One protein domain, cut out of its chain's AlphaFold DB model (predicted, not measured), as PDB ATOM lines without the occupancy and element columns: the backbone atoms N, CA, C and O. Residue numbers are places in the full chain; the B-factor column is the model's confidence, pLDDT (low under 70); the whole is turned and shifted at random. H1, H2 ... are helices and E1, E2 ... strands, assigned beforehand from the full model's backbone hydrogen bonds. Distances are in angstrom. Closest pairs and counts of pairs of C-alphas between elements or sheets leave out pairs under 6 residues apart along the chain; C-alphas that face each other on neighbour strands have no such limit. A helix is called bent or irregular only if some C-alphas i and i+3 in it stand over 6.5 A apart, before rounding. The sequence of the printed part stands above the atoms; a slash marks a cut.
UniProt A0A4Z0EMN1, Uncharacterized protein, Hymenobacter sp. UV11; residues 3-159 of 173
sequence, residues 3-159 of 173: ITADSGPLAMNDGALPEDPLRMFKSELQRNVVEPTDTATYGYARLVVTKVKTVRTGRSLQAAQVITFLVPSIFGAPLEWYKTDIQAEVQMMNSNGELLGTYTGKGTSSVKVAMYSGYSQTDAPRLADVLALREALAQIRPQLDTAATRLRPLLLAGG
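What this domain is: This is residues 3 to 159 of the 173 residues of an uncharacterized protein of Hymenobacter sp. UV11 (UniProt A0A4Z0EMN1). Three long strands, E2, E3 and E4, make a twisted sheet that curls round the long helix arm H5a, with the short strand E1 beside E2. H2 packs on E1 and on H5a, H1 lies over E2, H3 and H4 make a small head at one far end of the rod, and H5b turns off at the other. The printed part has 157 residues with five named helices and four named strands, in the order E1 H1 H2 E2 H3 H4 E3 E4 H5; the sheet, E1 E2 E3 E4, is mixed, and so is the class, helices and strands. It is loose, with a radius of gyration of the C-alphas of 19.7 A, and spans 68 by 26 by 25 A.

Where its parts are: E1, residues 3 to 6, begins at C-alpha 3 (38.118, 6.066, 36.229). H1 is residues 8 to 12 and H2 residues 20 to 32, 18.6 A long. E2, residues 44 to 57, measures 38.9 A. H3, residues 59 to 67, and H4, residues 71 to 74, follow. E3, residues 80 to 93, measures 41.5 A, and E4, residues 99 to 113, 41.3 A. H5, residues 124 to 158, was assigned as one helix by its hydrogen bonds but is bent: C-alphas 146 and 149 are 7.1 A apart. Its arms are H5a, residues 124 to 146, 34.3 A, and H5b, residues 149 to 158, 15.5 A, ending at C-alpha 158 (37.252, 12.775, 21.270).

How they stand to each other: E1 and E2 are parallel, with N 6 and O 47 2.8 A apart, within hydrogen-bond range; E1, H1, H2 and E2 form a strand-helix-strand unit, two parallel neighbour strands with helices between, with a left-handed crossover. E2 and E3 are antiparallel, with N 53 to O 85 at 2.9 A. E3 and E4 form an antiparallel hairpin, with N 86 to O 107 at 2.8 A. H2, H5a and H5b on one face of the sheet make two layers, helices over a sheet. H5a comes closest to E4 at the C-alphas of Gly 107 and Ala 136, 4.1 A. H2 touches H5a with residues 20 to 24 alone, closest at the C-alphas of Pro 21 and Val 130, 7.7 A, at a tilt of 35.4 degrees, only just steep, the same way. H5a and H5b are about perpendicular, at 89 degrees. H1 is on the sheet over E2, at a height of 7.4 A. H3 only grazes the sheet with residues 59 to 62, and H4 is not on it; they only just touch, only at the corner, with 3 pairs of C-alphas within 8 A, the closest those of Gln 65 and Pro 72, 7.0 A. O i to N i+4 pairs are within range in 8 of 9 in H2, 4 of 5 in H3, 17 of 19 in H5a, 4 of 6 in H5b and 0 of 1 in H1, where 2 of 2 O i to N i+3 pairs are; H4 is too short for such a pair.

The domain as a whole: The C-alphas farthest apart, of Ile 67 and Ala 157, are 67.6 A apart. The printed part has no cut. The link from H2 to E2 is long, and residues 34 to 39 stand free. Mean pLDDT of the printed part is 71.3; residues 3 to 44, 58 to 78, 113 to 123 and 158 are under 70.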
ATOM      1  N   ILE A   3      37.001   6.055  35.277       62.06
ATOM      2  CA  ILE A   3      38.118   6.066  36.229       62.06
ATOM      3  C   ILE A   3      38.656   4.646  36.372       62.06
ATOM      4  O   ILE A   3      37.969   3.771  36.906       62.06
ATOM      5  N   THR A   4      39.907   4.446  35.965       63.56
ATOM      6  CA  THR A   4      40.639   3.189  36.145       63.56
ATOM      7  C   THR A   4      41.883   3.424  37.001       63.56
ATOM      8  O   THR A   4      42.442   4.522  37.033       63.56
ATOM      9  N   ALA A   5      42.311   2.406  37.741       62.03
ATOM     10  CA  ALA A   5      43.557   2.450  38.495       62.03
ATOM     11  C   ALA A   5      44.331   1.158  38.253       62.03
ATOM     12  O   ALA A   5      43.764   0.069  38.304       62.03
ATOM     13  N   ASP A   6      45.618   1.312  37.986       68.75
ATOM     14  CA  ASP A   6      46.594   0.247  37.863       68.75
ATOM     15  C   ASP A   6      47.517   0.300  39.081       68.75
ATOM     16  O   ASP A   6      48.321   1.224  39.260       68.75
ATOM     17  N   SER A   7      47.339  -0.690  39.950       58.97
ATOM     18  CA  SER A   7      48.041  -0.807  41.223       58.97
ATOM     19  C   SER A   7      49.542  -1.071  41.043       58.97
ATOM     20  O   SER A   7      50.307  -0.806  41.969       58.97
ATOM     21  N   GLY A   8      49.991  -1.555  39.876       66.50
ATOM     22  CA  GLY A   8      51.406  -1.774  39.567       66.50
ATOM     23  C   GLY A   8      52.194  -2.475  40.698       66.50
ATOM     24  O   GLY A   8      51.708  -3.453  41.271       66.50
ATOM     25  N   PRO A   9      53.393  -1.985  41.075       63.56
ATOM     26  CA  PRO A   9      54.213  -2.572  42.136       63.56
ATOM     27  C   PRO A   9      53.618  -2.410  43.546       63.56
ATOM     28  O   PRO A   9      54.060  -3.096  44.463       63.56
ATOM     29  N   LEU A  10      52.604  -1.556  43.740       56.16
ATOM     30  CA  LEU A  10      51.908  -1.426  45.026       56.16
ATOM     31  C   LEU A  10      51.125  -2.698  45.371       56.16
ATOM     32  O   LEU A  10      51.014  -3.040  46.540       56.16
ATOM     33  N   ALA A  11      50.654  -3.439  44.361       58.62
ATOM     34  CA  ALA A  11      49.982  -4.726  44.551       58.62
ATOM     35  C   ALA A  11      50.911  -5.832  45.090       58.62
ATOM     36  O   ALA A  11      50.426  -6.874  45.520       58.62
ATOM     37  N   MET A  12      52.230  -5.620  45.047       61.38
ATOM     38  CA  MET A  12      53.235  -6.562  45.549       61.38
ATOM     39  C   MET A  12      53.751  -6.190  46.949       61.38
ATOM     40  O   MET A  12      54.647  -6.864  47.451       61.38
ATOM     41  N   ASN A  13      53.232  -5.120  47.569       60.06
ATOM     42  CA  ASN A  13      53.632  -4.706  48.914       60.06
ATOM     43  C   ASN A  13      52.791  -5.419  49.983       60.06
ATOM     44  O   ASN A  13      51.576  -5.537  49.828       60.06
ATOM     45  N   ASP A  14      53.419  -5.829  51.089       56.22
ATOM     46  CA  ASP A  14      52.851  -6.722  52.122       56.22
ATOM     47  C   ASP A  14      51.535  -6.231  52.774       56.22
ATOM     48  O   ASP A  14      50.879  -6.995  53.481       56.22
ATOM     49  N   GLY A  15      51.142  -4.965  52.580       52.19
ATOM     50  CA  GLY A  15      49.965  -4.361  53.215       52.19
ATOM     51  C   GLY A  15      48.822  -3.933  52.289       52.19
ATOM     52  O   GLY A  15      47.729  -3.669  52.789       52.19
ATOM     53  N   ALA A  16      49.023  -3.813  50.975       54.16
ATOM     54  CA  ALA A  16      48.024  -3.190  50.104       54.16
ATOM     55  C   ALA A  16      46.967  -4.202  49.634       54.16
ATOM     56  O   ALA A  16      47.291  -5.173  48.950       54.16
ATOM     57  N   LEU A  17      45.682  -3.959  49.935       57.31
ATOM     58  CA  LEU A  17      44.618  -4.671  49.226       57.31
ATOM     59  C   LEU A  17      44.535  -4.112  47.792       57.31
ATOM     60  O   LEU A  17      44.579  -2.888  47.627       57.31
ATOM     61  N   PRO A  18      44.368  -4.955  46.752       55.53
ATOM     62  CA  PRO A  18      44.381  -4.525  45.344       55.53
ATOM     63  C   PRO A  18      43.399  -3.392  45.004       55.53
ATOM     64  O   PRO A  18      43.575  -2.678  44.020       55.53
ATOM     65  N   GLU A  19      42.366  -3.235  45.827       56.78
ATOM     66  CA  GLU A  19      41.225  -2.339  45.655       56.78
ATOM     67  C   GLU A  19      41.374  -0.974  46.353       56.78
ATOM     68  O   GLU A  19      40.633  -0.036  46.033       56.78
ATOM     69  N   ASP A  20      42.355  -0.808  47.246       63.72
ATOM     70  CA  ASP A  20      42.587   0.454  47.964       63.72
ATOM     71  C   ASP A  20      42.995   1.624  47.057       63.72
ATOM     72  O   ASP A  20      42.413   2.706  47.194       63.72
ATOM     73  N   PRO A  21      43.921   1.453  46.090       60.25
ATOM     74  CA  PRO A  21      44.340   2.550  45.215       60.25
ATOM     75  C   PRO A  21      43.178   3.051  44.353       60.25
ATOM     76  O   PRO A  21      43.001   4.254  44.163       60.25
ATOM     77  N   LEU A  22      42.337   2.122  43.889       61.88
ATOM     78  CA  LEU A  22      41.180   2.410  43.049       61.88
ATOM     79  C   LEU A  22      40.074   3.138  43.824       61.88
ATOM     80  O   LEU A  22      39.506   4.107  43.315       61.88
ATOM     81  N   ARG A  23      39.781   2.722  45.066       66.31
ATOM     82  CA  ARG A  23      38.819   3.425  45.934       66.31
ATOM     83  C   ARG A  23      39.298   4.826  46.297       66.31
ATOM     84  O   ARG A  23      38.510   5.769  46.233       66.31
ATOM     85  N   MET A  24      40.576   4.974  46.641       65.06
ATOM     86  CA  MET A  24      41.120   6.269  47.042       65.06
ATOM     87  C   MET A  24      41.138   7.253  45.872       65.06
ATOM     88  O   MET A  24      40.655   8.377  46.015       65.06
ATOM     89  N   PHE A  25      41.575   6.798  44.694       65.88
ATOM     90  CA  PHE A  25      41.570   7.598  43.471       65.88
ATOM     91  C   PHE A  25      40.160   8.032  43.060       65.88
ATOM     92  O   PHE A  25      39.938   9.208  42.775       65.88
ATOM     93  N   LYS A  26      39.173   7.123  43.120       65.06
ATOM     94  CA  LYS A  26      37.760   7.470  42.895       65.06
ATOM     95  C   LYS A  26      37.269   8.537  43.875       65.06
ATOM     96  O   LYS A  26      36.604   9.474  43.443       65.06
ATOM     97  N   SER A  27      37.614   8.431  45.161       62.62
ATOM     98  CA  SER A  27      37.184   9.402  46.177       62.62
ATOM     99  C   SER A  27      37.801  10.793  45.983       62.62
ATOM    100  O   SER A  27      37.110  11.796  46.159       62.62
ATOM    101  N   GLU A  28      39.072  10.865  45.573       58.88
ATOM    102  CA  GLU A  28      39.781  12.128  45.330       58.88
ATOM    103  C   GLU A  28      39.268  12.829  44.064       58.88
ATOM    104  O   GLU A  28      39.089  14.050  44.058       58.88
ATOM    105  N   LEU A  29      38.953  12.057  43.017       62.44
ATOM    106  CA  LEU A  29      38.360  12.576  41.784       62.44
ATOM    107  C   LEU A  29      36.902  13.016  41.967       62.44
ATOM    108  O   LEU A  29      36.535  14.096  41.505       62.44
ATOM    109  N   GLN A  30      36.075  12.233  42.670       57.22
ATOM    110  CA  GLN A  30      34.674  12.591  42.936       57.22
ATOM    111  C   GLN A  30      34.538  13.842  43.806       57.22
ATOM    112  O   GLN A  30      33.590  14.598  43.632       57.22
ATOM    113  N   ARG A  31      35.473  14.082  44.732       47.69
ATOM    114  CA  ARG A  31      35.420  15.260  45.609       47.69
ATOM    115  C   ARG A  31      35.837  16.564  44.930       47.69
ATOM    116  O   ARG A  31      35.526  17.615  45.477       47.69
ATOM    117  N   ASN A  32      36.566  16.519  43.810       43.84
ATOM    118  CA  ASN A  32      37.274  17.708  43.320       43.84
ATOM    119  C   ASN A  32      37.236  17.937  41.798       43.84
ATOM    120  O   ASN A  32      37.517  19.051  41.376       43.84
ATOM    121  N   VAL A  33      36.921  16.926  40.979       48.53
ATOM    122  CA  VAL A  33      36.989  17.021  39.501       48.53
ATOM    123  C   VAL A  33      35.631  16.783  38.832       48.53
ATOM    124  O   VAL A  33      35.413  17.227  37.707       48.53
ATOM    125  N   VAL A  34      34.700  16.107  39.511       47.19
ATOM    126  CA  VAL A  34      33.390  15.744  38.954       47.19
ATOM    127  C   VAL A  34      32.299  16.564  39.633       47.19
ATOM    128  O   VAL A  34      31.707  16.140  40.621       47.19
ATOM    129  N   GLU A  35      32.017  17.749  39.100       41.00
ATOM    130  CA  GLU A  35      30.710  18.367  39.320       41.00
ATOM    131  C   GLU A  35      29.651  17.471  38.645       41.00
ATOM    132  O   GLU A  35      29.817  17.119  37.472       41.00
ATOM    133  N   PRO A  36      28.591  17.038  39.355       41.59
ATOM    134  CA  PRO A  36      27.607  16.079  38.853       41.59
ATOM    135  C   PRO A  36      26.576  16.756  37.935       41.59
ATOM    136  O   PRO A  36      25.374  16.561  38.098       41.59
ATOM    137  N   THR A  37      27.033  17.588  37.003       42.62
ATOM    138  CA  THR A  37      26.142  18.419  36.178       42.62
ATOM    139  C   THR A  37      26.056  17.937  34.732       42.62
ATOM    140  O   THR A  37      25.119  18.317  34.041       42.62
ATOM    141  N   ASP A  38      26.964  17.060  34.286       40.31
ATOM    142  CA  ASP A  38      26.947  16.531  32.920       40.31
ATOM    143  C   ASP A  38      26.896  14.999  32.914       40.31
ATOM    144  O   ASP A  38      27.769  14.312  33.449       40.31
ATOM    145  N   THR A  39      25.830  14.458  32.323       47.91
ATOM    146  CA  THR A  39      25.591  13.012  32.162       47.91
ATOM    147  C   THR A  39      26.507  12.385  31.109       47.91
ATOM    148  O   THR A  39      26.644  11.162  31.060       47.91
ATOM    149  N   ALA A  40      27.186  13.208  30.309       50.34
ATOM    150  CA  ALA A  40      28.103  12.771  29.272       50.34
ATOM    151  C   ALA A  40      29.534  12.577  29.811       50.34
ATOM    152  O   ALA A  40      30.131  13.442  30.458       50.34
ATOM    153  N   THR A  41      30.108  11.403  29.546       59.84
ATOM    154  CA  THR A  41      31.479  11.062  29.937       59.84
ATOM    155  C   THR A  41      32.415  11.213  28.745       59.84
ATOM    156  O   THR A  41      32.338  10.448  27.794       59.84
ATOM    157  N   TYR A  42      33.341  12.169  28.837       58.19
ATOM    158  CA  TYR A  42      34.335  12.462  27.802       58.19
ATOM    159  C   TYR A  42      35.732  12.030  28.280       58.19
ATOM    160  O   TYR A  42      36.345  12.709  29.102       58.19
ATOM    161  N   GLY A  43      36.208  10.871  27.817       65.00
ATOM    162  CA  GLY A  43      37.539  10.309  28.096       65.00
ATOM    163  C   GLY A  43      37.733   9.532  29.411       65.00
ATOM    164  O   GLY A  43      36.815   9.350  30.223       65.00
ATOM    165  N   TYR A  44      38.973   9.065  29.594       67.44
ATOM    166  CA  TYR A  44      39.422   8.183  30.673       67.44
ATOM    167  C   TYR A  44      40.506   8.846  31.528       67.44
ATOM    168  O   TYR A  44      41.403   9.518  31.012       67.44
ATOM    169  N   ALA A  45      40.469   8.592  32.834       77.06
ATOM    170  CA  ALA A  45      41.560   8.889  33.756       77.06
ATOM    171  C   ALA A  45      42.121   7.573  34.309       77.06
ATOM    172  O   ALA A  45      41.388   6.794  34.928       77.06
ATOM    173  N   ARG A  46      43.416   7.326  34.096       80.31
ATOM    174  CA  ARG A  46      44.127   6.137  34.584       80.31
ATOM    175  C   ARG A  46      45.195   6.543  35.592       80.31
ATOM    176  O   ARG A  46      46.143   7.234  35.233       80.31
ATOM    177  N   LEU A  47      45.068   6.088  36.833       80.31
ATOM    178  CA  LEU A  47      46.156   6.152  37.812       80.31
ATOM    179  C   LEU A  47      47.100   4.967  37.595       80.31
ATOM    180  O   LEU A  47      46.637   3.836  37.513       80.31
ATOM    181  N   VAL A  48      48.403   5.210  37.538       83.19
ATOM    182  CA  VAL A  48      49.450   4.192  37.437       83.19
ATOM    183  C   VAL A  48      50.465   4.443  38.542       83.19
ATOM    184  O   VAL A  48      51.110   5.491  38.578       83.19
ATOM    185  N   VAL A  49      50.635   3.487  39.450       81.81
ATOM    186  CA  VAL A  49      51.745   3.541  40.410       81.81
ATOM    187  C   VAL A  49      52.998   3.018  39.714       81.81
ATOM    188  O   VAL A  49      53.020   1.878  39.262       81.81
ATOM    189  N   THR A  50      54.046   3.834  39.599       83.25
ATOM    190  CA  THR A  50      55.255   3.464  38.839       83.25
ATOM    191  C   THR A  50      56.401   3.008  39.724       83.25
ATOM    192  O   THR A  50      57.213   2.187  39.295       83.25
ATOM    193  N   LYS A  51      56.488   3.503  40.964       81.19
ATOM    194  CA  LYS A  51      57.503   3.068  41.936       81.19
ATOM    195  C   LYS A  51      56.936   3.035  43.342       81.19
ATOM    196  O   LYS A  51      56.225   3.952  43.744       81.19
ATOM    197  N   VAL A  52      57.333   2.014  44.093       81.38
ATOM    198  CA  VAL A  52      57.077   1.884  45.529       81.38
ATOM    199  C   VAL A  52      58.374   1.448  46.192       81.38
ATOM    200  O   VAL A  52      59.050   0.540  45.708       81.38
ATOM    201  N   LYS A  53      58.740   2.106  47.288       82.94
ATOM    202  CA  LYS A  53      59.858   1.702  48.136       82.94
ATOM    203  C   LYS A  53      59.425   1.784  49.589       82.94
ATOM    204  O   LYS A  53      59.240   2.876  50.110       82.94
ATOM    205  N   THR A  54      59.338   0.635  50.250       78.81
ATOM    206  CA  THR A  54      59.049   0.568  51.683       78.81
ATOM    207  C   THR A  54      60.298   0.161  52.450       78.81
ATOM    208  O   THR A  54      60.948  -0.836  52.147       78.81
ATOM    209  N   VAL A  55      60.652   0.957  53.455       81.88
ATOM    210  CA  VAL A  55      61.769   0.700  54.360       81.88
ATOM    211  C   VAL A  55      61.227   0.539  55.770       81.88
ATOM    212  O   VAL A  55      60.648   1.459  56.353       81.88
ATOM    213  N   ARG A  56      61.463  -0.640  56.342       76.69
ATOM    214  CA  ARG A  56      61.194  -0.929  57.750       76.69
ATOM    215  C   ARG A  56      62.429  -0.581  58.572       76.69
ATOM    216  O   ARG A  56      63.500  -1.148  58.367       76.69
ATOM    217  N   THR A  57      62.281   0.350  59.509       73.00
ATOM    218  CA  THR A  57      63.377   0.829  60.367       73.00
ATOM    219  C   THR A  57      63.048   0.546  61.834       73.00
ATOM    220  O   THR A  57      61.880   0.549  62.208       73.00
ATOM    221  N   GLY A  58      64.059   0.305  62.678       66.94
ATOM    222  CA  GLY A  58      63.861   0.039  64.116       66.94
ATOM    223  C   GLY A  58      64.049  -1.418  64.557       66.94
ATOM    224  O   GLY A  58      63.921  -1.712  65.738       66.94
ATOM    225  N   ARG A  59      64.454  -2.333  63.663       64.06
ATOM    226  CA  ARG A  59      64.743  -3.739  64.030       64.06
ATOM    227  C   ARG A  59      65.822  -3.902  65.112       64.06
ATOM    228  O   ARG A  59      65.755  -4.836  65.901       64.06
ATOM    229  N   SER A  60      66.797  -2.996  65.188       57.00
ATOM    230  CA  SER A  60      67.796  -2.996  66.268       57.00
ATOM    231  C   SER A  60      67.200  -2.596  67.624       57.00
ATOM    232  O   SER A  60      67.622  -3.116  68.654       57.00
ATOM    233  N   LEU A  61      66.183  -1.728  67.628       60.72
ATOM    234  CA  LEU A  61      65.441  -1.353  68.834       60.72
ATOM    235  C   LEU A  61      64.560  -2.501  69.332       60.72
ATOM    236  O   LEU A  61      64.421  -2.646  70.540       60.72
ATOM    237  N   GLN A  62      64.062  -3.367  68.445       60.03
ATOM    238  CA  GLN A  62      63.363  -4.599  68.832       60.03
ATOM    239  C   GLN A  62      64.243  -5.526  69.683       60.03
ATOM    240  O   GLN A  62      63.795  -5.999  70.722       60.03
ATOM    241  N   ALA A  63      65.502  -5.760  69.293       61.19
ATOM    242  CA  ALA A  63      66.414  -6.610  70.066       61.19
ATOM    243  C   ALA A  63      66.711  -6.016  71.453       61.19
ATOM    244  O   ALA A  63      66.674  -6.728  72.456       61.19
ATOM    245  N   ALA A  64      66.932  -4.699  71.522       61.38
ATOM    246  CA  ALA A  64      67.083  -3.996  72.791       61.38
ATOM    247  C   ALA A  64      65.808  -4.095  73.641       61.38
ATOM    248  O   ALA A  64      65.889  -4.413  74.817       61.38
ATOM    249  N   GLN A  65      64.625  -3.911  73.053       58.06
ATOM    250  CA  GLN A  65      63.350  -4.027  73.759       58.06
ATOM    251  C   GLN A  65      63.101  -5.447  74.276       58.06
ATOM    252  O   GLN A  65      62.602  -5.582  75.386       58.06
ATOM    253  N   VAL A  66      63.483  -6.497  73.546       64.25
ATOM    254  CA  VAL A  66      63.405  -7.884  74.043       64.25
ATOM    255  C   VAL A  66      64.294  -8.072  75.275       64.25
ATOM    256  O   VAL A  66      63.843  -8.639  76.265       64.25
ATOM    257  N   ILE A  67      65.520  -7.537  75.252       69.50
ATOM    258  CA  ILE A  67      66.438  -7.570  76.404       69.50
ATOM    259  C   ILE A  67      65.860  -6.784  77.591       69.50
ATOM    260  O   ILE A  67      65.962  -7.222  78.733       69.50
ATOM    261  N   THR A  68      65.206  -5.650  77.334       67.44
ATOM    262  CA  THR A  68      64.577  -4.809  78.364       67.44
ATOM    263  C   THR A  68      63.136  -5.226  78.693       67.44
ATOM    264  O   THR A  68      62.374  -4.402  79.199       67.44
ATOM    265  N   PHE A  69      62.719  -6.461  78.382       69.00
ATOM    266  CA  PHE A  69      61.360  -6.974  78.642       69.00
ATOM    267  C   PHE A  69      60.222  -6.054  78.151       69.00
ATOM    268  O   PHE A  69      59.176  -5.936  78.782       69.00
ATOM    269  N   LEU A  70      60.424  -5.366  77.025       62.34
ATOM    270  CA  LEU A  70      59.489  -4.423  76.402       62.34
ATOM    271  C   LEU A  70      59.080  -3.240  77.299       62.34
ATOM    272  O   LEU A  70      58.178  -2.487  76.934       62.34
ATOM    273  N   VAL A  71      59.760  -3.018  78.432       66.62
ATOM    274  CA  VAL A  71      59.431  -1.954  79.395       66.62
ATOM    275  C   VAL A  71      59.303  -0.577  78.723       66.62
ATOM    276  O   VAL A  71      58.307   0.099  78.973       66.62
ATOM    277  N   PRO A  72      60.196  -0.152  77.803       64.50
ATOM    278  CA  PRO A  72      60.039   1.135  77.117       64.50
ATOM    279  C   PRO A  72      58.776   1.223  76.244       64.50
ATOM    280  O   PRO A  72      58.182   2.292  76.106       64.50
ATOM    281  N   SER A  73      58.347   0.105  75.656       60.22
ATOM    282  CA  SER A  73      57.166   0.029  74.787       60.22
ATOM    283  C   SER A  73      55.863   0.155  75.580       60.22
ATOM    284  O   SER A  73      54.893   0.712  75.066       60.22
ATOM    285  N   ILE A  74      55.864  -0.276  76.850       62.88
ATOM    286  CA  ILE A  74      54.752  -0.073  77.798       62.88
ATOM    287  C   ILE A  74      54.528   1.427  78.055       62.88
ATOM    288  O   ILE A  74      53.390   1.872  78.158       62.88
ATOM    289  N   PHE A  75      55.598   2.231  78.058       67.12
ATOM    290  CA  PHE A  75      55.530   3.693  78.192       67.12
ATOM    291  C   PHE A  75      55.341   4.437  76.854       67.12
ATOM    292  O   PHE A  75      55.510   5.653  76.787       67.12
ATOM    293  N   GLY A  76      54.968   3.734  75.778       62.91
ATOM    294  CA  GLY A  76      54.597   4.350  74.500       62.91
ATOM    295  C   GLY A  76      55.750   4.583  73.521       62.91
ATOM    296  O   GLY A  76      55.548   5.245  72.497       62.91
ATOM    297  N   ALA A  77      56.942   4.036  73.780       67.25
ATOM    298  CA  ALA A  77      58.015   4.052  72.794       67.25
ATOM    299  C   ALA A  77      57.630   3.195  71.568       67.25
ATOM    300  O   ALA A  77      57.187   2.051  71.731       67.25
ATOM    301  N   PRO A  78      57.790   3.711  70.337       66.56
ATOM    302  CA  PRO A  78      57.496   2.947  69.132       66.56
ATOM    303  C   PRO A  78      58.425   1.734  69.001       66.56
ATOM    304  O   PRO A  78      59.615   1.792  69.319       66.56
ATOM    305  N   LEU A  79      57.858   0.626  68.528       70.00
ATOM    306  CA  LEU A  79      58.578  -0.617  68.248       70.00
ATOM    307  C   LEU A  79      59.356  -0.508  66.935       70.00
ATOM    308  O   LEU A  79      60.469  -1.009  66.807       70.00
ATOM    309  N   GLU A  80      58.753   0.156  65.952       74.06
ATOM    310  CA  GLU A  80      59.291   0.270  64.606       74.06
ATOM    311  C   GLU A  80      58.597   1.359  63.795       74.06
ATOM    312  O   GLU A  80      57.533   1.871  64.162       74.06
ATOM    313  N   TRP A  81      59.208   1.676  62.658       80.12
ATOM    314  CA  TRP A  81      58.699   2.626  61.684       80.12
ATOM    315  C   TRP A  81      58.632   1.984  60.307       80.12
ATOM    316  O   TRP A  81      59.601   1.374  59.845       80.12
ATOM    317  N   TYR A  82      57.512   2.210  59.634       79.88
ATOM    318  CA  TYR A  82      57.323   1.927  58.222       79.88
ATOM    319  C   TYR A  82      57.404   3.235  57.458       79.88
ATOM    320  O   TYR A  82      56.603   4.142  57.688       79.88
ATOM    321  N   LYS A  83      58.399   3.342  56.579       83.81
ATOM    322  CA  LYS A  83      58.534   4.468  55.660       83.81
ATOM    323  C   LYS A  83      58.219   3.994  54.254       83.81
ATOM    324  O   LYS A  83      58.889   3.070  53.802       83.81
ATOM    325  N   THR A  84      57.249   4.605  53.584       84.12
ATOM    326  CA  THR A  84      56.930   4.289  52.186       84.12
ATOM    327  C   THR A  84      57.147   5.527  51.322       84.12
ATOM    328  O   THR A  84      56.586   6.582  51.606       84.12
ATOM    329  N   ASP A  85      57.915   5.373  50.245       87.56
ATOM    330  CA  ASP A  85      58.021   6.331  49.147       87.56
ATOM    331  C   ASP A  85      57.252   5.789  47.930       87.56
ATOM    332  O   ASP A  85      57.491   4.660  47.490       87.56
ATOM    333  N   ILE A  86      56.347   6.589  47.363       86.88
ATOM    334  CA  ILE A  86      55.545   6.247  46.179       86.88
ATOM    335  C   ILE A  86      55.767   7.282  45.079       86.88
ATOM    336  O   ILE A  86      55.755   8.488  45.323       86.88
ATOM    337  N   GLN A  87      55.910   6.804  43.844       89.81
ATOM    338  CA  GLN A  87      55.764   7.608  42.636       89.81
ATOM    339  C   GLN A  87      54.536   7.123  41.865       89.81
ATOM    340  O   GLN A  87      54.412   5.931  41.573       89.81
ATOM    341  N   ALA A  88      53.641   8.052  41.540       88.12
ATOM    342  CA  ALA A  88      52.410   7.779  40.813       88.12
ATOM    343  C   ALA A  88      52.249   8.727  39.623       88.12
ATOM    344  O   ALA A  88      52.749   9.855  39.626       88.12
ATOM    345  N   GLU A  89      51.530   8.255  38.615       88.75
ATOM    346  CA  GLU A  89      51.234   8.975  37.389       88.75
ATOM    347  C   GLU A  89      49.737   8.903  37.100       88.75
ATOM    348  O   GLU A  89      49.138   7.836  37.172       88.75
ATOM    349  N   VAL A  90      49.120  10.030  36.761       86.56
ATOM    350  CA  VAL A  90      47.757  10.077  36.232       86.56
ATOM    351  C   VAL A  90      47.842  10.354  34.743       86.56
ATOM    352  O   VAL A  90      48.355  11.389  34.320       86.56
ATOM    353  N   GLN A  91      47.341   9.416  33.953       86.38
ATOM    354  CA  GLN A  91      47.251   9.499  32.505       86.38
ATOM    355  C   GLN A  91      45.825   9.884  32.119       86.38
ATOM    356  O   GLN A  91      44.864   9.223  32.516       86.38
ATOM    357  N   MET A  92      45.695  10.958  31.347       82.56
ATOM    358  CA  MET A  92      44.422  11.426  30.806       82.56
ATOM    359  C   MET A  92      44.330  11.002  29.348       82.56
ATOM    360  O   MET A  92      45.221  11.332  28.566       82.56
ATOM    361  N   MET A  93      43.268  10.294  28.977       80.75
ATOM    362  CA  MET A  93      43.068   9.784  27.621       80.75
ATOM    363  C   MET A  93      41.722  10.245  27.061       80.75
ATOM    364  O   MET A  93      40.755  10.386  27.814       80.75
ATOM    365  N   ASN A  94      41.634  10.471  25.749       81.56
ATOM    366  CA  ASN A  94      40.341  10.684  25.093       81.56
ATOM    367  C   ASN A  94      39.574   9.356  24.930       81.56
ATOM    368  O   ASN A  94      40.094   8.275  25.206       81.56
ATOM    369  N   SER A  95      38.316   9.430  24.497       76.50
ATOM    370  CA  SER A  95      37.446   8.271  24.220       76.50
ATOM    371  C   SER A  95      38.024   7.296  23.182       76.50
ATOM    372  O   SER A  95      37.700   6.111  23.225       76.50
ATOM    373  N   ASN A  96      38.911   7.770  22.302       76.31
ATOM    374  CA  ASN A  96      39.609   6.970  21.292       76.31
ATOM    375  C   ASN A  96      40.876   6.278  21.837       76.31
ATOM    376  O   ASN A  96      41.546   5.561  21.096       76.31
ATOM    377  N   GLY A  97      41.219   6.484  23.114       73.62
ATOM    378  CA  GLY A  97      42.410   5.916  23.752       73.62
ATOM    379  C   GLY A  97      43.704   6.705  23.516       73.62
ATOM    380  O   GLY A  97      44.782   6.229  23.866       73.62
ATOM    381  N   GLU A  98      43.629   7.907  22.947       82.12
ATOM    382  CA  GLU A  98      44.789   8.778  22.748       82.12
ATOM    383  C   GLU A  98      45.188   9.458  24.062       82.12
ATOM    384  O   GLU A  98      44.353  10.052  24.750       82.12
ATOM    385  N   LEU A  99      46.477   9.405  24.402       85.94
ATOM    386  CA  LEU A  99      47.026  10.027  25.603       85.94
ATOM    387  C   LEU A  99      47.120  11.552  25.436       85.94
ATOM    388  O   LEU A  99      47.947  12.063  24.687       85.94
ATOM    389  N   LEU A 100      46.315  12.289  26.199       84.69
ATOM    390  CA  LEU A 100      46.268  13.756  26.191       84.69
ATOM    391  C   LEU A 100      47.289  14.399  27.143       84.69
ATOM    392  O   LEU A 100      47.616  15.588  27.015       84.69
ATOM    393  N   GLY A 101      47.765  13.638  28.130       85.12
ATOM    394  CA  GLY A 101      48.812  14.060  29.055       85.12
ATOM    395  C   GLY A 101      49.029  13.093  30.216       85.12
ATOM    396  O   GLY A 101      48.123  12.353  30.601       85.12
ATOM    397  N   THR A 102      50.230  13.161  30.789       89.75
ATOM    398  CA  THR A 102      50.645  12.404  31.977       89.75
ATOM    399  C   THR A 102      51.082  13.377  33.062       89.75
ATOM    400  O   THR A 102      51.884  14.273  32.805       89.75
ATOM    401  N   TYR A 103      50.576  13.186  34.276       89.25
ATOM    402  CA  TYR A 103      50.834  14.046  35.427       89.25
ATOM    403  C   TYR A 103      51.429  13.218  36.549       89.25
ATOM    404  O   TYR A 103      50.865  12.194  36.923       89.25
ATOM    405  N   THR A 104      52.567  13.639  37.086       91.00
ATOM    406  CA  THR A 104      53.351  12.804  38.002       91.00
ATOM    407  C   THR A 104      53.412  13.413  39.391       91.00
ATOM    408  O   THR A 104      53.607  14.621  39.525       91.00
ATOM    409  N   GLY A 105      53.314  12.576  40.417       90.38
ATOM    410  CA  GLY A 105      53.436  12.971  41.814       90.38
ATOM    411  C   GLY A 105      54.309  12.002  42.591       90.38
ATOM    412  O   GLY A 105      54.410  10.819  42.254       90.38
ATOM    413  N   LYS A 106      54.949  12.516  43.640       92.62
ATOM    414  CA  LYS A 106      55.729  11.720  44.585       92.62
ATOM    415  C   LYS A 106      55.190  11.946  45.984       92.62
ATOM    416  O   LYS A 106      54.995  13.083  46.384       92.62
ATOM    417  N   GLY A 107      54.982  10.879  46.733       88.50
ATOM    418  CA  GLY A 107      54.525  10.980  48.110       88.50
ATOM    419  C   GLY A 107      55.341  10.095  49.023       88.50
ATOM    420  O   GLY A 107      55.873   9.067  48.604       88.50
ATOM    421  N   THR A 108      55.461  10.526  50.266       89.12
ATOM    422  CA  THR A 108      56.267   9.882  51.293       89.12
ATOM    423  C   THR A 108      55.447   9.741  52.564       89.12
ATOM    424  O   THR A 108      54.606  10.569  52.901       89.12
ATOM    425  N   SER A 109      55.666   8.673  53.313       85.69
ATOM    426  CA  SER A 109      54.990   8.487  54.591       85.69
ATOM    427  C   SER A 109      55.915   7.859  55.614       85.69
ATOM    428  O   SER A 109      56.906   7.209  55.282       85.69
ATOM    429  N   SER A 110      55.593   8.078  56.886       83.94
ATOM    430  CA  SER A 110      56.296   7.478  58.014       83.94
ATOM    431  C   SER A 110      55.293   7.141  59.112       83.94
ATOM    432  O   SER A 110      54.862   8.017  59.861       83.94
ATOM    433  N   VAL A 111      54.935   5.864  59.221       79.81
ATOM    434  CA  VAL A 111      53.984   5.351  60.213       79.81
ATOM    435  C   VAL A 111      54.737   4.628  61.321       79.81
ATOM    436  O   VAL A 111      55.567   3.757  61.061       79.81
ATOM    437  N   LYS A 112      54.448   4.994  62.573       80.19
ATOM    438  CA  LYS A 112      54.998   4.333  63.761       80.19
ATOM    439  C   LYS A 112      54.082   3.199  64.222       80.19
ATOM    440  O   LYS A 112      52.868   3.388  64.323       80.19
ATOM    441  N   VAL A 113      54.674   2.064  64.570       69.56
ATOM    442  CA  VAL A 113      54.000   0.979  65.294       69.56
ATOM    443  C   VAL A 113      54.266   1.163  66.780       69.56
ATOM    444  O   VAL A 113      55.415   1.302  67.203       69.56
ATOM    445  N   ALA A 114      53.213   1.137  67.587       65.88
ATOM    446  CA  ALA A 114      53.306   1.123  69.045       65.88
ATOM    447  C   ALA A 114      52.245   0.168  69.605       65.88
ATOM    448  O   ALA A 114      51.183   0.038  69.006       65.88
ATOM    449  N   MET A 115      52.520  -0.487  70.741       58.12
ATOM    450  CA  MET A 115      51.636  -1.535  71.288       58.12
ATOM    451  C   MET A 115      50.248  -1.024  71.707       58.12
ATOM    452  O   MET A 115      49.280  -1.757  71.561       58.12
ATOM    453  N   TYR A 116      50.150   0.210  72.223       55.03
ATOM    454  CA  TYR A 116      48.909   0.746  72.808       55.03
ATOM    455  C   TYR A 116      48.351   1.999  72.113       55.03
ATOM    456  O   TYR A 116      47.164   2.281  72.235       55.03
ATOM    457  N   SER A 117      49.182   2.771  71.404       52.12
ATOM    458  CA  SER A 117      48.803   4.075  70.819       52.12
ATOM    459  C   SER A 117      49.262   4.264  69.366       52.12
ATOM    460  O   SER A 117      49.308   5.385  68.857       52.12
ATOM    461  N   GLY A 118      49.628   3.170  68.694       53.00
ATOM    462  CA  GLY A 118      50.012   3.140  67.283       53.00
ATOM    463  C   GLY A 118      49.200   2.105  66.511       53.00
ATOM    464  O   GLY A 118      48.410   1.365  67.089       53.00
ATOM    465  N   TYR A 119      49.393   2.060  65.195       53.88
ATOM    466  CA  TYR A 119      48.757   1.045  64.355       53.88
ATOM    467  C   TYR A 119      49.428  -0.312  64.579       53.88
ATOM    468  O   TYR A 119      50.634  -0.374  64.841       53.88
ATOM    469  N   SER A 120      48.644  -1.389  64.494       57.84
ATOM    470  CA  SER A 120      49.152  -2.756  64.621       57.84
ATOM    471  C   SER A 120      50.229  -3.035  63.558       57.84
ATOM    472  O   SER A 120      50.260  -2.383  62.512       57.84
ATOM    473  N   GLN A 121      51.111  -4.017  63.790       58.44
ATOM    474  CA  GLN A 121      52.113  -4.430  62.787       58.44
ATOM    475  C   GLN A 121      51.485  -4.853  61.451       58.44
ATOM    476  O   GLN A 121      52.128  -4.756  60.411       58.44
ATOM    477  N   THR A 122      50.232  -5.300  61.491       63.44
ATOM    478  CA  THR A 122      49.418  -5.672  60.334       63.44
ATOM    479  C   THR A 122      48.837  -4.466  59.589       63.44
ATOM    480  O   THR A 122      48.773  -4.494  58.365       63.44
ATOM    481  N   ASP A 123      48.478  -3.378  60.280       66.06
ATOM    482  CA  ASP A 123      47.812  -2.216  59.660       66.06
ATOM    483  C   ASP A 123      48.779  -1.088  59.276       66.06
ATOM    484  O   ASP A 123      48.517  -0.307  58.356       66.06
ATOM    485  N   ALA A 124      49.911  -0.978  59.974       70.62
ATOM    486  CA  ALA A 124      50.888   0.085  59.760       70.62
ATOM    487  C   ALA A 124      51.507   0.125  58.345       70.62
ATOM    488  O   ALA A 124      51.660   1.236  57.827       70.62
ATOM    489  N   PRO A 125      51.830  -1.012  57.687       72.00
ATOM    490  CA  PRO A 125      52.327  -1.006  56.310       72.00
ATOM    491  C   PRO A 125      51.285  -0.452  55.332       72.00
ATOM    492  O   PRO A 125      51.573   0.460  54.560       72.00
ATOM    493  N   ARG A 126      50.037  -0.927  55.436       72.50
ATOM    494  CA  ARG A 126      48.918  -0.482  54.595       72.50
ATOM    495  C   ARG A 126      48.642   1.010  54.754       72.50
ATOM    496  O   ARG A 126      48.429   1.719  53.774       72.50
ATOM    497  N   LEU A 127      48.673   1.506  55.990       76.94
ATOM    498  CA  LEU A 127      48.489   2.928  56.259       76.94
ATOM    499  C   LEU A 127      49.615   3.775  55.656       76.94
ATOM    500  O   LEU A 127      49.344   4.852  55.123       76.94
ATOM    501  N   ALA A 128      50.864   3.310  55.737       79.00
ATOM    502  CA  ALA A 128      51.997   4.014  55.148       79.00
ATOM    503  C   ALA A 128      51.805   4.170  53.630       79.00
ATOM    504  O   ALA A 128      51.959   5.271  53.095       79.00
ATOM    505  N   ASP A 129      51.371   3.115  52.954       77.75
ATOM    506  CA  ASP A 129      51.116   3.126  51.515       77.75
ATOM    507  C   ASP A 129      49.990   4.092  51.124       77.75
ATOM    508  O   ASP A 129      50.151   4.917  50.224       77.75
ATOM    509  N   VAL A 130      48.873   4.061  51.858       80.06
ATOM    510  CA  VAL A 130      47.725   4.964  51.659       80.06
ATOM    511  C   VAL A 130      48.130   6.430  51.830       80.06
ATOM    512  O   VAL A 130      47.779   7.280  51.008       80.06
ATOM    513  N   LEU A 131      48.892   6.747  52.880       80.94
ATOM    514  CA  LEU A 131      49.336   8.117  53.151       80.94
ATOM    515  C   LEU A 131      50.300   8.635  52.080       80.94
ATOM    516  O   LEU A 131      50.150   9.776  51.640       80.94
ATOM    517  N   ALA A 132      51.240   7.798  51.633       83.69
ATOM    518  CA  ALA A 132      52.180   8.157  50.576       83.69
ATOM    519  C   ALA A 132      51.451   8.361  49.236       83.69
ATOM    520  O   ALA A 132      51.685   9.351  48.546       83.69
ATOM    521  N   LEU A 133      50.496   7.494  48.890       83.06
ATOM    522  CA  LEU A 133      49.698   7.666  47.675       83.06
ATOM    523  C   LEU A 133      48.867   8.958  47.723       83.06
ATOM    524  O   LEU A 133      48.752   9.657  46.717       83.06
ATOM    525  N   ARG A 134      48.320   9.308  48.893       84.56
ATOM    526  CA  ARG A 134      47.515  10.526  49.068       84.56
ATOM    527  C   ARG A 134      48.348  11.772  48.823       84.56
ATOM    528  O   ARG A 134      47.890  12.691  48.153       84.56
ATOM    529  N   GLU A 135      49.571  11.802  49.343       86.50
ATOM    530  CA  GLU A 135      50.492  12.907  49.090       86.50
ATOM    531  C   GLU A 135      50.876  12.998  47.604       86.50
ATOM    532  O   GLU A 135      50.849  14.090  47.034       86.50
ATOM    533  N   ALA A 136      51.139  11.866  46.940       86.00
ATOM    534  CA  ALA A 136      51.419  11.852  45.504       86.00
ATOM    535  C   ALA A 136      50.246  12.430  44.689       86.00
ATOM    536  O   ALA A 136      50.453  13.259  43.802       86.00
ATOM    537  N   LEU A 137      49.005  12.056  45.018       83.06
ATOM    538  CA  LEU A 137      47.804  12.605  44.380       83.06
ATOM    539  C   LEU A 137      47.617  14.099  44.676       83.06
ATOM    540  O   LEU A 137      47.257  14.857  43.774       83.06
ATOM    541  N   ALA A 138      47.921  14.549  45.896       85.19
ATOM    542  CA  ALA A 138      47.867  15.963  46.259       85.19
ATOM    543  C   ALA A 138      48.837  16.823  45.426       85.19
ATOM    544  O   ALA A 138      48.519  17.972  45.124       85.19
ATOM    545  N   GLN A 139      49.978  16.269  44.998       89.75
ATOM    546  CA  GLN A 139      50.906  16.942  44.077       89.75
ATOM    547  C   GLN A 139      50.447  16.917  42.614       89.75
ATOM    548  O   GLN A 139      50.763  17.834  41.854       89.75
ATOM    549  N   ILE A 140      49.722  15.877  42.199       85.00
ATOM    550  CA  ILE A 140      49.178  15.760  40.837       85.00
ATOM    551  C   ILE A 140      48.014  16.731  40.631       85.00
ATOM    552  O   ILE A 140      47.892  17.333  39.565       85.00
ATOM    553  N   ARG A 141      47.185  16.926  41.658       83.50
ATOM    554  CA  ARG A 141      46.000  17.789  41.623       83.50
ATOM    555  C   ARG A 141      46.239  19.180  41.003       83.50
ATOM    556  O   ARG A 141      45.591  19.470  40.002       83.50
ATOM    557  N   PRO A 142      47.168  20.022  41.494       85.31
ATOM    558  CA  PRO A 142      47.372  21.353  40.918       85.31
ATOM    559  C   PRO A 142      47.851  21.316  39.457       85.31
ATOM    560  O   PRO A 142      47.594  22.253  38.699       85.31
ATOM    561  N   GLN A 143      48.520  20.238  39.031       87.00
ATOM    562  CA  GLN A 143      48.933  20.061  37.635       87.00
ATOM    563  C   GLN A 143      47.719  19.797  36.737       87.00
ATOM    564  O   GLN A 143      47.625  20.368  35.651       87.00
ATOM    565  N   LEU A 144      46.772  18.979  37.210       82.00
ATOM    566  CA  LEU A 144      45.500  18.746  36.529       82.00
ATOM    567  C   LEU A 144      44.649  20.017  36.477       82.00
ATOM    568  O   LEU A 144      44.135  20.339  35.410       82.00
ATOM    569  N   ASP A 145      44.562  20.764  37.580       81.94
ATOM    570  CA  ASP A 145      43.802  22.021  37.645       81.94
ATOM    571  C   ASP A 145      44.356  23.051  36.646       81.94
ATOM    572  O   ASP A 145      43.605  23.663  35.886       81.94
ATOM    573  N   THR A 146      45.685  23.170  36.563       84.75
ATOM    574  CA  THR A 146      46.359  24.036  35.581       84.75
ATOM    575  C   THR A 146      46.109  23.568  34.143       84.75
ATOM    576  O   THR A 146      45.942  24.379  33.232       84.75
ATOM    577  N   ALA A 147      46.062  22.253  33.917       82.38
ATOM    578  CA  ALA A 147      45.852  21.676  32.597       82.38
ATOM    579  C   ALA A 147      44.376  21.598  32.174       82.38
ATOM    580  O   ALA A 147      44.105  21.361  30.993       82.38
ATOM    581  N   ALA A 148      43.422  21.811  33.087       78.50
ATOM    582  CA  ALA A 148      41.994  21.603  32.851       78.50
ATOM    583  C   ALA A 148      41.470  22.403  31.649       78.50
ATOM    584  O   ALA A 148      40.748  21.862  30.810       78.50
ATOM    585  N   THR A 149      41.900  23.660  31.506       79.56
ATOM    586  CA  THR A 149      41.516  24.538  30.386       79.56
ATOM    587  C   THR A 149      41.950  23.978  29.029       79.56
ATOM    588  O   THR A 149      41.224  24.119  28.049       79.56
ATOM    589  N   ARG A 150      43.102  23.293  28.968       84.12
ATOM    590  CA  ARG A 150      43.604  22.633  27.751       84.12
ATOM    591  C   ARG A 150      42.957  21.265  27.532       84.12
ATOM    592  O   ARG A 150      42.675  20.900  26.397       84.12
ATOM    593  N   LEU A 151      42.746  20.496  28.600       81.12
ATOM    594  CA  LEU A 151      42.222  19.130  28.524       81.12
ATOM    595  C   LEU A 151      40.755  19.089  28.089       81.12
ATOM    596  O   LEU A 151      40.390  18.224  27.302       81.12
ATOM    597  N   ARG A 152      39.924  20.026  28.560       79.50
ATOM    598  CA  ARG A 152      38.483  20.069  28.248       79.50
ATOM    599  C   ARG A 152      38.162  20.004  26.746       79.50
ATOM    600  O   ARG A 152      37.453  19.077  26.361       79.50
ATOM    601  N   PRO A 153      38.673  20.900  25.879       80.75
ATOM    602  CA  PRO A 153      38.363  20.838  24.451       80.75
ATOM    603  C   PRO A 153      38.892  19.562  23.781       80.75
ATOM    604  O   PRO A 153      38.254  19.056  22.867       80.75
ATOM    605  N   LEU A 154      40.015  19.009  24.254       80.75
ATOM    606  CA  LEU A 154      40.589  17.770  23.719       80.75
ATOM    607  C   LEU A 154      39.760  16.531  24.084       80.75
ATOM    608  O   LEU A 154      39.601  15.630  23.265       80.75
ATOM    609  N   LEU A 155      39.207  16.496  25.300       78.38
ATOM    610  CA  LEU A 155      38.294  15.438  25.736       78.38
ATOM    611  C   LEU A 155      36.974  15.503  24.958       78.38
ATOM    612  O   LEU A 155      36.501  14.473  24.489       78.38
ATOM    613  N   LEU A 156      36.425  16.708  24.762       77.62
ATOM    614  CA  LEU A 156      35.210  16.924  23.967       77.62
ATOM    615  C   LEU A 156      35.410  16.565  22.488       77.62
ATOM    616  O   LEU A 156      34.532  15.952  21.889       77.62
ATOM    617  N   ALA A 157      36.573  16.887  21.911       78.31
ATOM    618  CA  ALA A 157      36.910  16.537  20.531       78.31
ATOM    619  C   ALA A 157      37.004  15.019  20.296       78.31
ATOM    620  O   ALA A 157      36.786  14.562  19.178       78.31
ATOM    621  N   GLY A 158      37.301  14.236  21.340       69.00
ATOM    622  CA  GLY A 158      37.252  12.775  21.270       69.00
ATOM    623  C   GLY A 158      35.829  12.218  21.146       69.00
ATOM    624  O   GLY A 158      35.643  11.137  20.590       69.00
ATOM    625  N   GLY A 159      34.820  12.947  21.629       73.00
ATOM    626  CA  GLY A 159      33.439  12.476  21.724       73.00
ATOM    627  C   GLY A 159      33.144  11.688  23.007       73.00
ATOM    628  O   GLY A 159      33.998  11.527  23.883       73.00
TER     629      GLY A 159